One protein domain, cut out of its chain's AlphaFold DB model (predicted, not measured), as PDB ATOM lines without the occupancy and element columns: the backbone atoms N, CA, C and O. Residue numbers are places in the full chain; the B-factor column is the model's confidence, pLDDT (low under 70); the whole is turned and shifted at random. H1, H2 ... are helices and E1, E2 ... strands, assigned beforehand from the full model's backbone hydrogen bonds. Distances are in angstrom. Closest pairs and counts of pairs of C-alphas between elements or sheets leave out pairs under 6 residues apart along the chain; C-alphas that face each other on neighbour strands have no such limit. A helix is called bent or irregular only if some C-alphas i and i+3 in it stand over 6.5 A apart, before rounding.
ATOM      1  N   GLY A  21      16.903 -11.730  46.806       92.56
ATOM      2  CA  GLY A  21      16.139 -11.638  45.558       92.56
ATOM      3  C   GLY A  21      15.803 -10.187  45.207       92.56
ATOM      4  O   GLY A  21      16.140  -9.714  44.121       92.56
ATOM      5  N   GLN A  22      15.237  -9.456  46.174       94.62
ATOM      6  CA  GLN A  22      14.853  -8.048  46.028       94.62
ATOM      7  C   GLN A  22      16.048  -7.129  45.762       94.62
ATOM      8  O   GLN A  22      15.923  -6.166  45.014       94.62
ATOM      9  N   ALA A  23      17.232  -7.431  46.297       93.62
ATOM     10  CA  ALA A  23      18.415  -6.598  46.098       93.62
ATOM     11  C   ALA A  23      18.800  -6.449  44.623       93.62
ATOM     12  O   ALA A  23      19.333  -5.410  44.229       93.62
ATOM     13  N   TRP A  24      18.520  -7.462  43.794       93.62
ATOM     14  CA  TRP A  24      18.778  -7.389  42.360       93.62
ATOM     15  C   TRP A  24      17.540  -7.088  41.509       93.62
ATOM     16  O   TRP A  24      17.686  -6.419  40.491       93.62
ATOM     17  N   SER A  25      16.338  -7.515  41.877       93.44
ATOM     18  CA  SER A  25      15.146  -7.217  41.065       93.44
ATOM     19  C   SER A  25      14.505  -5.866  41.398       93.44
ATOM     20  O   SER A  25      14.060  -5.172  40.493       93.44
ATOM     21  N   ALA A  26      14.508  -5.467  42.671       94.56
ATOM     22  CA  ALA A  26      13.755  -4.330  43.203       94.56
ATOM     23  C   ALA A  26      14.576  -3.555  44.252       94.56
ATOM     24  O   ALA A  26      14.171  -3.355  45.394       94.56
ATOM     25  N   SER A  27      15.785  -3.128  43.878       93.75
ATOM     26  CA  SER A  27      16.747  -2.528  44.817       93.75
ATOM     27  C   SER A  27      16.251  -1.246  45.489       93.75
ATOM     28  O   SER A  27      16.665  -0.968  46.611       93.75
ATOM     29  N   GLU A  28      15.362  -0.488  44.846       93.50
ATOM     30  CA  GLU A  28      14.766   0.715  45.439       93.50
ATOM     31  C   GLU A  28      13.896   0.400  46.663       93.50
ATOM     32  O   GLU A  28      13.880   1.173  47.620       93.50
ATOM     33  N   GLU A  29      13.268  -0.777  46.716       93.81
ATOM     34  CA  GLU A  29      12.478  -1.215  47.875       93.81
ATOM     35  C   GLU A  29      13.347  -1.453  49.120       93.81
ATOM     36  O   GLU A  29      12.854  -1.423  50.251       93.81
ATOM     37  N   LEU A  30      14.660  -1.642  48.940       94.38
ATOM     38  CA  LEU A  30      15.603  -1.800  50.045       94.38
ATOM     39  C   LEU A  30      16.077  -0.473  50.638       94.38
ATOM     40  O   LEU A  30      16.581  -0.481  51.763       94.38
ATOM     41  N   LEU A  31      15.896   0.662  49.954       93.44
ATOM     42  CA  LEU A  31      16.310   1.976  50.465       93.44
ATOM     43  C   LEU A  31      15.600   2.311  51.790       93.44
ATOM     44  O   LEU A  31      16.295   2.609  52.766       93.44
ATOM     45  N   PRO A  32      14.260   2.185  51.912       93.31
ATOM     46  CA  PRO A  32      13.574   2.385  53.188       93.31
ATOM     47  C   PRO A  32      14.018   1.404  54.278       93.31
ATOM     48  O   PRO A  32      14.111   1.780  55.447       93.31
ATOM     49  N   VAL A  33      14.308   0.147  53.921       94.12
ATOM     50  CA  VAL A  33      14.769  -0.880  54.871       94.12
ATOM     51  C   VAL A  33      16.141  -0.507  55.430       94.12
ATOM     52  O   VAL A  33      16.341  -0.514  56.647       94.12
ATOM     53  N   ALA A  34      17.070  -0.130  54.553       94.50
ATOM     54  CA  ALA A  34      18.401   0.312  54.930       94.50
ATOM     55  C   ALA A  34      18.335   1.604  55.753       94.50
ATOM     56  O   ALA A  34      18.960   1.682  56.806       94.50
ATOM     57  N   PHE A  35      17.510   2.575  55.354       92.56
ATOM     58  CA  PHE A  35      17.297   3.803  56.119       92.56
ATOM     59  C   PHE A  35      16.799   3.525  57.542       92.56
ATOM     60  O   PHE A  35      17.330   4.086  58.501       92.56
ATOM     61  N   ARG A  36      15.828   2.614  57.711       92.69
ATOM     62  CA  ARG A  36      15.382   2.177  59.043       92.69
ATOM     63  C   ARG A  36      16.529   1.579  59.848       92.69
ATOM     64  O   ARG A  36      16.675   1.933  61.009       92.69
ATOM     65  N   ALA A  37      17.365   0.733  59.245       93.25
ATOM     66  CA  ALA A  37      18.527   0.166  59.927       93.25
ATOM     67  C   ALA A  37      19.511   1.256  60.391       93.25
ATOM     68  O   ALA A  37      19.949   1.233  61.539       93.25
ATOM     69  N   VAL A  38      19.809   2.244  59.544       92.19
ATOM     70  CA  VAL A  38      20.669   3.388  59.896       92.19
ATOM     71  C   VAL A  38      20.064   4.201  61.047       92.19
ATOM     72  O   VAL A  38      20.768   4.538  62.001       92.19
ATOM     73  N   LYS A  39      18.755   4.478  60.992       90.94
ATOM     74  CA  LYS A  39      18.025   5.214  62.033       90.94
ATOM     75  C   LYS A  39      18.012   4.464  63.367       90.94
ATOM     76  O   LYS A  39      18.332   5.061  64.389       90.94
ATOM     77  N   SER A  40      17.686   3.171  63.361       91.31
ATOM     78  CA  SER A  40      17.616   2.342  64.573       91.31
ATOM     79  C   SER A  40      18.967   2.168  65.270       91.31
ATOM     80  O   SER A  40      18.997   1.907  66.465       91.31
ATOM     81  N   ASN A  41      20.078   2.325  64.545       89.44
ATOM     82  CA  ASN A  41      21.430   2.283  65.106       89.44
ATOM     83  C   ASN A  41      21.970   3.678  65.482       89.44
ATOM     84  O   ASN A  41      23.166   3.822  65.721       89.44
ATOM     85  N   CYS A  42      21.122   4.715  65.505       88.25
ATOM     86  CA  CYS A  42      21.498   6.093  65.848       88.25
ATOM     87  C   CYS A  42      22.664   6.652  65.006       88.25
ATOM     88  O   CYS A  42      23.456   7.464  65.477       88.25
ATOM     89  N   LEU A  43      22.787   6.222  63.744       88.06
ATOM     90  CA  LEU A  43      23.910   6.612  62.884       88.06
ATOM     91  C   LEU A  43      23.680   7.943  62.155       88.06
ATOM     92  O   LEU A  43      24.620   8.484  61.568       88.06
ATOM     93  N   LEU A  44      22.459   8.479  62.212       86.25
ATOM     94  CA  LEU A  44      22.092   9.776  61.648       86.25
ATOM     95  C   LEU A  44      22.523  10.903  62.595       86.25
ATOM     96  O   LEU A  44      22.183  10.883  63.774       86.25
ATOM     97  N   ASN A  45      23.240  11.903  62.077       75.06
ATOM     98  CA  ASN A  45      23.677  13.061  62.870       75.06
ATOM     99  C   ASN A  45      22.527  14.007  63.242       75.06
ATOM    100  O   ASN A  45      22.622  14.739  64.223       75.06
ATOM    101  N   ARG A  46      21.455  14.032  62.444       76.38
ATOM    102  CA  ARG A  46      20.295  14.905  62.646       76.38
ATOM    103  C   ARG A  46      19.005  14.123  62.435       76.38
ATOM    104  O   ARG A  46      18.950  13.183  61.641       76.38
ATOM    105  N   SER A  47      17.960  14.528  63.153       70.44
ATOM    106  CA  SER A  47      16.620  13.981  62.966       70.44
ATOM    107  C   SER A  47      15.962  14.641  61.759       70.44
ATOM    108  O   SER A  47      15.752  15.853  61.745       70.44
ATOM    109  N   TYR A  48      15.602  13.840  60.762       72.56
ATOM    110  CA  TYR A  48      14.793  14.292  59.635       72.56
ATOM    111  C   TYR A  48      13.326  14.389  60.073       72.56
ATOM    112  O   TYR A  48      12.801  13.456  60.687       72.56
ATOM    113  N   LYS A  49      12.662  15.520  59.788       70.94
ATOM    114  CA  LYS A  49      11.223  15.702  60.080       70.94
ATOM    115  C   LYS A  49      10.337  14.857  59.159       70.94
ATOM    116  O   LYS A  49       9.277  14.402  59.574       70.94
ATOM    117  N   HIS A  50      10.803  14.624  57.936       73.19
ATOM    118  CA  HIS A  50      10.162  13.781  56.932       73.19
ATOM    119  C   HIS A  50      11.149  12.713  56.452       73.19
ATOM    120  O   HIS A  50      12.351  12.878  56.659       73.19
ATOM    121  N   PRO A  51      10.688  11.609  55.838       72.00
ATOM    122  CA  PRO A  51      11.582  10.669  55.177       72.00
ATOM    123  C   PRO A  51      12.426  11.426  54.139       72.00
ATOM    124  O   PRO A  51      11.851  11.992  53.206       72.00
ATOM    125  N   PRO A  52      13.756  11.493  54.308       83.06
ATOM    126  CA  PRO A  52      14.595  12.221  53.375       83.06
ATOM    127  C   PRO A  52      14.566  11.544  52.012       83.06
ATOM    128  O   PRO A  52      14.401  10.324  51.897       83.06
ATOM    129  N   ARG A  53      14.764  12.342  50.964       87.06
ATOM    130  CA  ARG A  53      14.859  11.821  49.604       87.06
ATOM    131  C   ARG A  53      16.098  10.927  49.514       87.06
ATOM    132  O   ARG A  53      17.208  11.386  49.786       87.06
ATOM    133  N   ALA A  54      15.891   9.661  49.167       90.00
ATOM    134  CA  ALA A  54      16.956   8.697  48.933       90.00
ATOM    135  C   ALA A  54      17.085   8.447  47.430       90.00
ATOM    136  O   ALA A  54      16.077   8.273  46.746       90.00
ATOM    137  N   ARG A  55      18.314   8.433  46.914       90.75
ATOM    138  CA  ARG A  55      18.599   8.205  45.493       90.75
ATOM    139  C   ARG A  55      19.608   7.082  45.350       90.75
ATOM    140  O   ARG A  55      20.737   7.215  45.819       90.75
ATOM    141  N   LEU A  56      19.213   5.998  44.684       92.06
ATOM    142  CA  LEU A  56      20.134   4.933  44.304       92.06
ATOM    143  C   LEU A  56      21.132   5.493  43.282       92.06
ATOM    144  O   LEU A  56      20.739   6.004  42.237       92.06
ATOM    145  N   LEU A  57      22.416   5.438  43.616       90.62
ATOM    146  CA  LEU A  57      23.498   5.910  42.756       90.62
ATOM    147  C   LEU A  57      24.061   4.783  41.910       90.62
ATOM    148  O   LEU A  57      24.365   4.971  40.738       90.62
ATOM    149  N   ALA A  58      24.233   3.618  42.523       90.38
ATOM    150  CA  ALA A  58      24.900   2.515  41.871       90.38
ATOM    151  C   ALA A  58      24.523   1.181  42.501       90.38
ATOM    152  O   ALA A  58      24.117   1.079  43.662       90.38
ATOM    153  N   LYS A  59      24.672   0.140  41.690       94.06
ATOM    154  CA  LYS A  59      24.327  -1.229  42.034       94.06
ATOM    155  C   LYS A  59      25.247  -2.190  41.305       94.06
ATOM    156  O   LYS A  59      25.471  -2.053  40.107       94.06
ATOM    157  N   LYS A  60      25.753  -3.195  42.013       93.00
ATOM    158  CA  LYS A  60      26.579  -4.254  41.427       93.00
ATOM    159  C   LYS A  60      26.316  -5.584  42.107       93.00
ATOM    160  O   LYS A  60      26.034  -5.633  43.297       93.00
ATOM    161  N   ARG A  61      26.440  -6.670  41.352       92.38
ATOM    162  CA  ARG A  61      26.313  -8.037  41.855       92.38
ATOM    163  C   ARG A  61      27.602  -8.799  41.616       92.38
ATOM    164  O   ARG A  61      28.129  -8.769  40.510       92.38
ATOM    165  N   TRP A  62      28.069  -9.495  42.641       89.31
ATOM    166  CA  TRP A  62      29.259 -10.338  42.642       89.31
ATOM    167  C   TRP A  62      28.941 -11.660  43.313       89.31
ATOM    168  O   TRP A  62      28.763 -11.655  44.520       89.31
ATOM    169  N   LEU A  63      28.927 -12.768  42.566       91.44
ATOM    170  CA  LEU A  63      28.739 -14.141  43.065       91.44
ATOM    171  C   LEU A  63      27.663 -14.259  44.171       91.44
ATOM    172  O   LEU A  63      26.491 -14.473  43.866       91.44
ATOM    173  N   THR A  64      28.059 -14.073  45.433       93.88
ATOM    174  CA  THR A  64      27.261 -14.207  46.664       93.88
ATOM    175  C   THR A  64      26.839 -12.884  47.325       93.88
ATOM    176  O   THR A  64      26.235 -12.903  48.394       93.88
ATOM    177  N   HIS A  65      27.164 -11.730  46.738       94.75
ATOM    178  CA  HIS A  65      26.894 -10.397  47.281       94.75
ATOM    179  C   HIS A  65      26.304  -9.439  46.234       94.75
ATOM    180  O   HIS A  65      26.677  -9.446  45.060       94.75
ATOM    181  N   VAL A  66      25.389  -8.576  46.672       95.50
ATOM    182  CA  VAL A  66      24.889  -7.416  45.931       95.50
ATOM    183  C   VAL A  66      25.266  -6.171  46.718       95.50
ATOM    184  O   VAL A  66      25.004  -6.074  47.914       95.50
ATOM    185  N   PHE A  67      25.884  -5.220  46.035       94.94
ATOM    186  CA  PHE A  67      26.286  -3.931  46.567       94.94
ATOM    187  C   PHE A  67      25.353  -2.871  46.003       94.94
ATOM    188  O   PHE A  67      25.189  -2.785  44.786       94.94
ATOM    189  N   LEU A  68      24.752  -2.078  46.882       95.56
ATOM    190  CA  LEU A  68      23.940  -0.920  46.529       95.56
ATOM    191  C   LEU A  68      24.563   0.302  47.185       95.56
ATOM    192  O   LEU A  68      24.926   0.253  48.356       95.56
ATOM    193  N   VAL A  69      24.652   1.402  46.454       93.12
ATOM    194  CA  VAL A  69      25.052   2.690  47.011       93.12
ATOM    195  C   VAL A  69      23.945   3.676  46.740       93.12
ATOM    196  O   VAL A  69      23.527   3.836  45.595       93.12
ATOM    197  N   PHE A  70      23.471   4.326  47.792       93.75
ATOM    198  CA  PHE A  70      22.486   5.384  47.679       93.75
ATOM    199  C   PHE A  70      22.837   6.541  48.602       93.75
ATOM    200  O   PHE A  70      23.421   6.344  49.671       93.75
ATOM    201  N   ASP A  71      22.437   7.735  48.192       92.06
ATOM    202  CA  ASP A  71      22.591   8.928  49.010       92.06
ATOM    203  C   ASP A  71      21.254   9.327  49.622       92.06
ATOM    204  O   ASP A  71      20.195   9.200  49.007       92.06
ATOM    205  N   ILE A  72      21.326   9.832  50.847       90.88
ATOM    206  CA  ILE A  72      20.225  10.413  51.601       90.88
ATOM    207  C   ILE A  72      20.435  11.921  51.630       90.88
ATOM    208  O   ILE A  72      21.516  12.374  52.004       90.88
ATOM    209  N   ALA A  73      19.404  12.686  51.267       87.06
ATOM    210  CA  ALA A  73      19.413  14.153  51.271       87.06
ATOM    211  C   ALA A  73      20.515  14.804  50.406       87.06
ATOM    212  O   ALA A  73      20.746  16.007  50.499       87.06
ATOM    213  N   ASN A  74      21.173  14.043  49.521       85.75
ATOM    214  CA  ASN A  74      22.094  14.589  48.530       85.75
ATOM    215  C   ASN A  74      21.358  14.860  47.211       85.75
ATOM    216  O   ASN A  74      21.200  13.976  46.367       85.75
ATOM    217  N   VAL A  75      20.888  16.092  47.041       78.50
ATOM    218  CA  VAL A  75      20.238  16.542  45.798       78.50
ATOM    219  C   VAL A  75      21.232  16.972  44.719       78.50
ATOM    220  O   VAL A  75      20.870  16.992  43.548       78.50
ATOM    221  N   ALA A  76      22.478  17.267  45.089       80.44
ATOM    222  CA  ALA A  76      23.482  17.852  44.203       80.44
ATOM    223  C   ALA A  76      24.525  16.835  43.699       80.44
ATOM    224  O   ALA A  76      25.608  17.234  43.280       80.44
ATOM    225  N   TYR A  77      24.233  15.527  43.749       81.88
ATOM    226  CA  TYR A  77      25.173  14.513  43.262       81.88
ATOM    227  C   TYR A  77      25.415  14.648  41.752       81.88
ATOM    228  O   TYR A  77      24.509  14.387  40.950       81.88
ATOM    229  N   ASP A  78      26.655  14.990  41.405       81.50
ATOM    230  CA  ASP A  78      27.181  15.061  40.046       81.50
ATOM    231  C   ASP A  78      28.011  13.789  39.754       81.50
ATOM    232  O   ASP A  78      29.067  13.597  40.367       81.50
ATOM    233  N   PRO A  79      27.549  12.889  38.863       78.62
ATOM    234  CA  PRO A  79      28.266  11.655  38.553       78.62
ATOM    235  C   PRO A  79      29.620  11.908  37.881       78.62
ATOM    236  O   PRO A  79      30.535  11.106  38.073       78.62
ATOM    237  N   GLU A  80      29.779  13.021  37.158       80.75
ATOM    238  CA  GLU A  80      31.035  13.363  36.487       80.75
ATOM    239  C   GLU A  80      32.099  13.787  37.497       80.75
ATOM    240  O   GLU A  80      33.276  13.511  37.306       80.75
ATOM    241  N   LYS A  81      31.692  14.399  38.615       78.62
ATOM    242  CA  LYS A  81      32.606  14.889  39.663       78.62
ATOM    243  C   LYS A  81      32.686  13.988  40.886       78.62
ATOM    244  O   LYS A  81      33.579  14.168  41.705       78.62
ATOM    245  N   GLY A  82      31.812  12.991  41.017       73.44
ATOM    246  CA  GLY A  82      31.757  12.110  42.189       73.44
ATOM    247  C   GLY A  82      33.036  11.299  42.442       73.44
ATOM    248  O   GLY A  82      33.243  10.788  43.540       73.44
ATOM    249  N   HIS A  83      33.918  11.174  41.453       71.50
ATOM    250  CA  HIS A  83      35.215  10.518  41.616       71.50
ATOM    251  C   HIS A  83      36.319  11.451  42.143       71.50
ATOM    252  O   HIS A  83      37.384  10.960  42.517       71.50
ATOM    253  N   LEU A  84      36.091  12.769  42.162       75.81
ATOM    254  CA  LEU A  84      37.060  13.748  42.642       75.81
ATOM    255  C   LEU A  84      37.040  13.798  44.180       75.81
ATOM    256  O   LEU A  84      35.956  13.760  44.769       75.81
ATOM    257  N   PRO A  85      38.213  13.895  44.834       68.62
ATOM    258  CA  PRO A  85      38.318  13.857  46.293       68.62
ATOM    259  C   PRO A  85      37.503  14.970  46.966       68.62
ATOM    260  O   PRO A  85      36.770  14.688  47.907       68.62
ATOM    261  N   ASP A  86      37.521  16.181  46.406       76.06
ATOM    262  CA  ASP A  86      36.910  17.367  47.026       76.06
ATOM    263  C   ASP A  86      35.390  17.469  46.797       76.06
ATOM    264  O   ASP A  86      34.697  18.268  47.423       76.06
ATOM    265  N   HIS A  87      34.842  16.665  45.882       69.38
ATOM    266  CA  HIS A  87      33.437  16.754  45.461       69.38
ATOM    267  C   HIS A  87      32.556  15.654  46.055       69.38
ATOM    268  O   HIS A  87      31.368  15.570  45.735       69.38
ATOM    269  N   ASN A  88      33.120  14.794  46.904       74.19
ATOM    270  CA  ASN A  88      32.442  13.588  47.352       74.19
ATOM    271  C   ASN A  88      32.740  13.198  48.808       74.19
ATOM    272  O   ASN A  88      32.692  12.021  49.172       74.19
ATOM    273  N   GLU A  89      33.014  14.191  49.653       79.81
ATOM    274  CA  GLU A  89      33.324  14.019  51.077       79.81
ATOM    275  C   GLU A  89      32.070  13.796  51.940       79.81
ATOM    276  O   GLU A  89      31.846  14.448  52.961       79.81
ATOM    277  N   LEU A  90      31.208  12.865  51.531       84.75
ATOM    278  CA  LEU A  90      30.048  12.501  52.337       84.75
ATOM    279  C   LEU A  90      30.426  11.488  53.419       84.75
ATOM    280  O   LEU A  90      31.169  10.540  53.143       84.75
ATOM    281  N   PRO A  91      29.863  11.607  54.637       88.44
ATOM    282  CA  PRO A  91      29.965  10.536  55.612       88.44
ATOM    283  C   PRO A  91      29.374   9.257  55.009       88.44
ATOM    284  O   PRO A  91      28.301   9.276  54.404       88.44
ATOM    285  N   VAL A  92      30.085   8.141  55.178       90.00
ATOM    286  CA  VAL A  92      29.655   6.838  54.666       90.00
ATOM    287  C   VAL A  92      29.203   5.960  55.826       90.00
ATOM    288  O   VAL A  92      29.929   5.740  56.797       90.00
ATOM    289  N   VAL A  93      27.996   5.419  55.711       93.19
ATOM    290  CA  VAL A  93      27.470   4.373  56.590       93.19
ATOM    291  C   VAL A  93      27.356   3.080  55.802       93.19
ATOM    292  O   VAL A  93      26.916   3.071  54.656       93.19
TER     293      VAL A  93
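Overview. This is residues 21 to 93 of the 192 residues of an uncharacterized protein of Blastomyces parvus (UniProt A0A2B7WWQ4). A long antiparallel hairpin, E1 and E2, has two helices along one side: the short H1 near its turn, and H2, which packs on it with residues 27 to 35 and then runs on away from it. Two long stretches with no named element, residues 41 to 53, which link H2 to E1, and residues 73 to 93, which follow E2, make up much of the rest, and of the second, residues 80 to 86 stick out. The printed part has 73 residues, with the named elements in the order H1, H2, E1, E2; under half of its residues are in them, and the class is mixed, helices and strands. The whole is only just compact, close to loose, with a radius of gyration of the C-alphas of 13.3 A, and only just flat, spanning 32 by 31 by 17 A.

Along the chain. H1 is residues 21 to 25, beginning at C-alpha 21 at (16.139, -11.638, 45.558). H2, residues 27 to 40, measures 20.4 A from first to last C-alpha. It is irregular, but only just: C-alphas 29 and 32 are 6.51 A apart. E1, residues 54 to 62, begins at C-alpha 54 at (16.956, 8.697, 48.933), is 23.5 A long and bends by 56 degrees at residue 57. E2, residues 65 to 72, is 22.3 A long and ends at C-alpha 72 at (20.225, 10.413, 51.601).

Arrangement. H1 and H2 only just touch, and only at the corner by their link, with 3 pairs of C-alphas within 8 A; H2 does so with residues 29 to 30 alone. The closest C-alphas of the two are those of Ala 23 and Leu 30, 6.8 A apart. E1 and E2 form a hairpin of antiparallel neighbour strands, with 166 degrees between their directions. N 57 and O 69 are within hydrogen-bond range at 2.8 A, and so are N 65 and O 62 at 2.7 A. The closest C-alphas of H1 and E2 are those of Ala 23 and Val 66, 6.5 A apart. For H2 and E1 they are those of Glu 28 and Leu 56, 6.9 A apart. Every O i to N i+4 pair is within hydrogen-bond range in H1; in H2, 7 of 10 are.

Size, cuts and confidence. The two C-alphas farthest apart are those of Lys 49 and Leu 63, at 38.6 A. The printed part has no cut. The links H1 to H2 and E1 to E2 are tight, and the link H2 to E1, 13 residues, is long. After E2, residues 73 to 93 hold no named element, and within them residues 80 to 86 stand free. The mean pLDDT of the printed part is 86.8, and residues 85 and 87 are under 70.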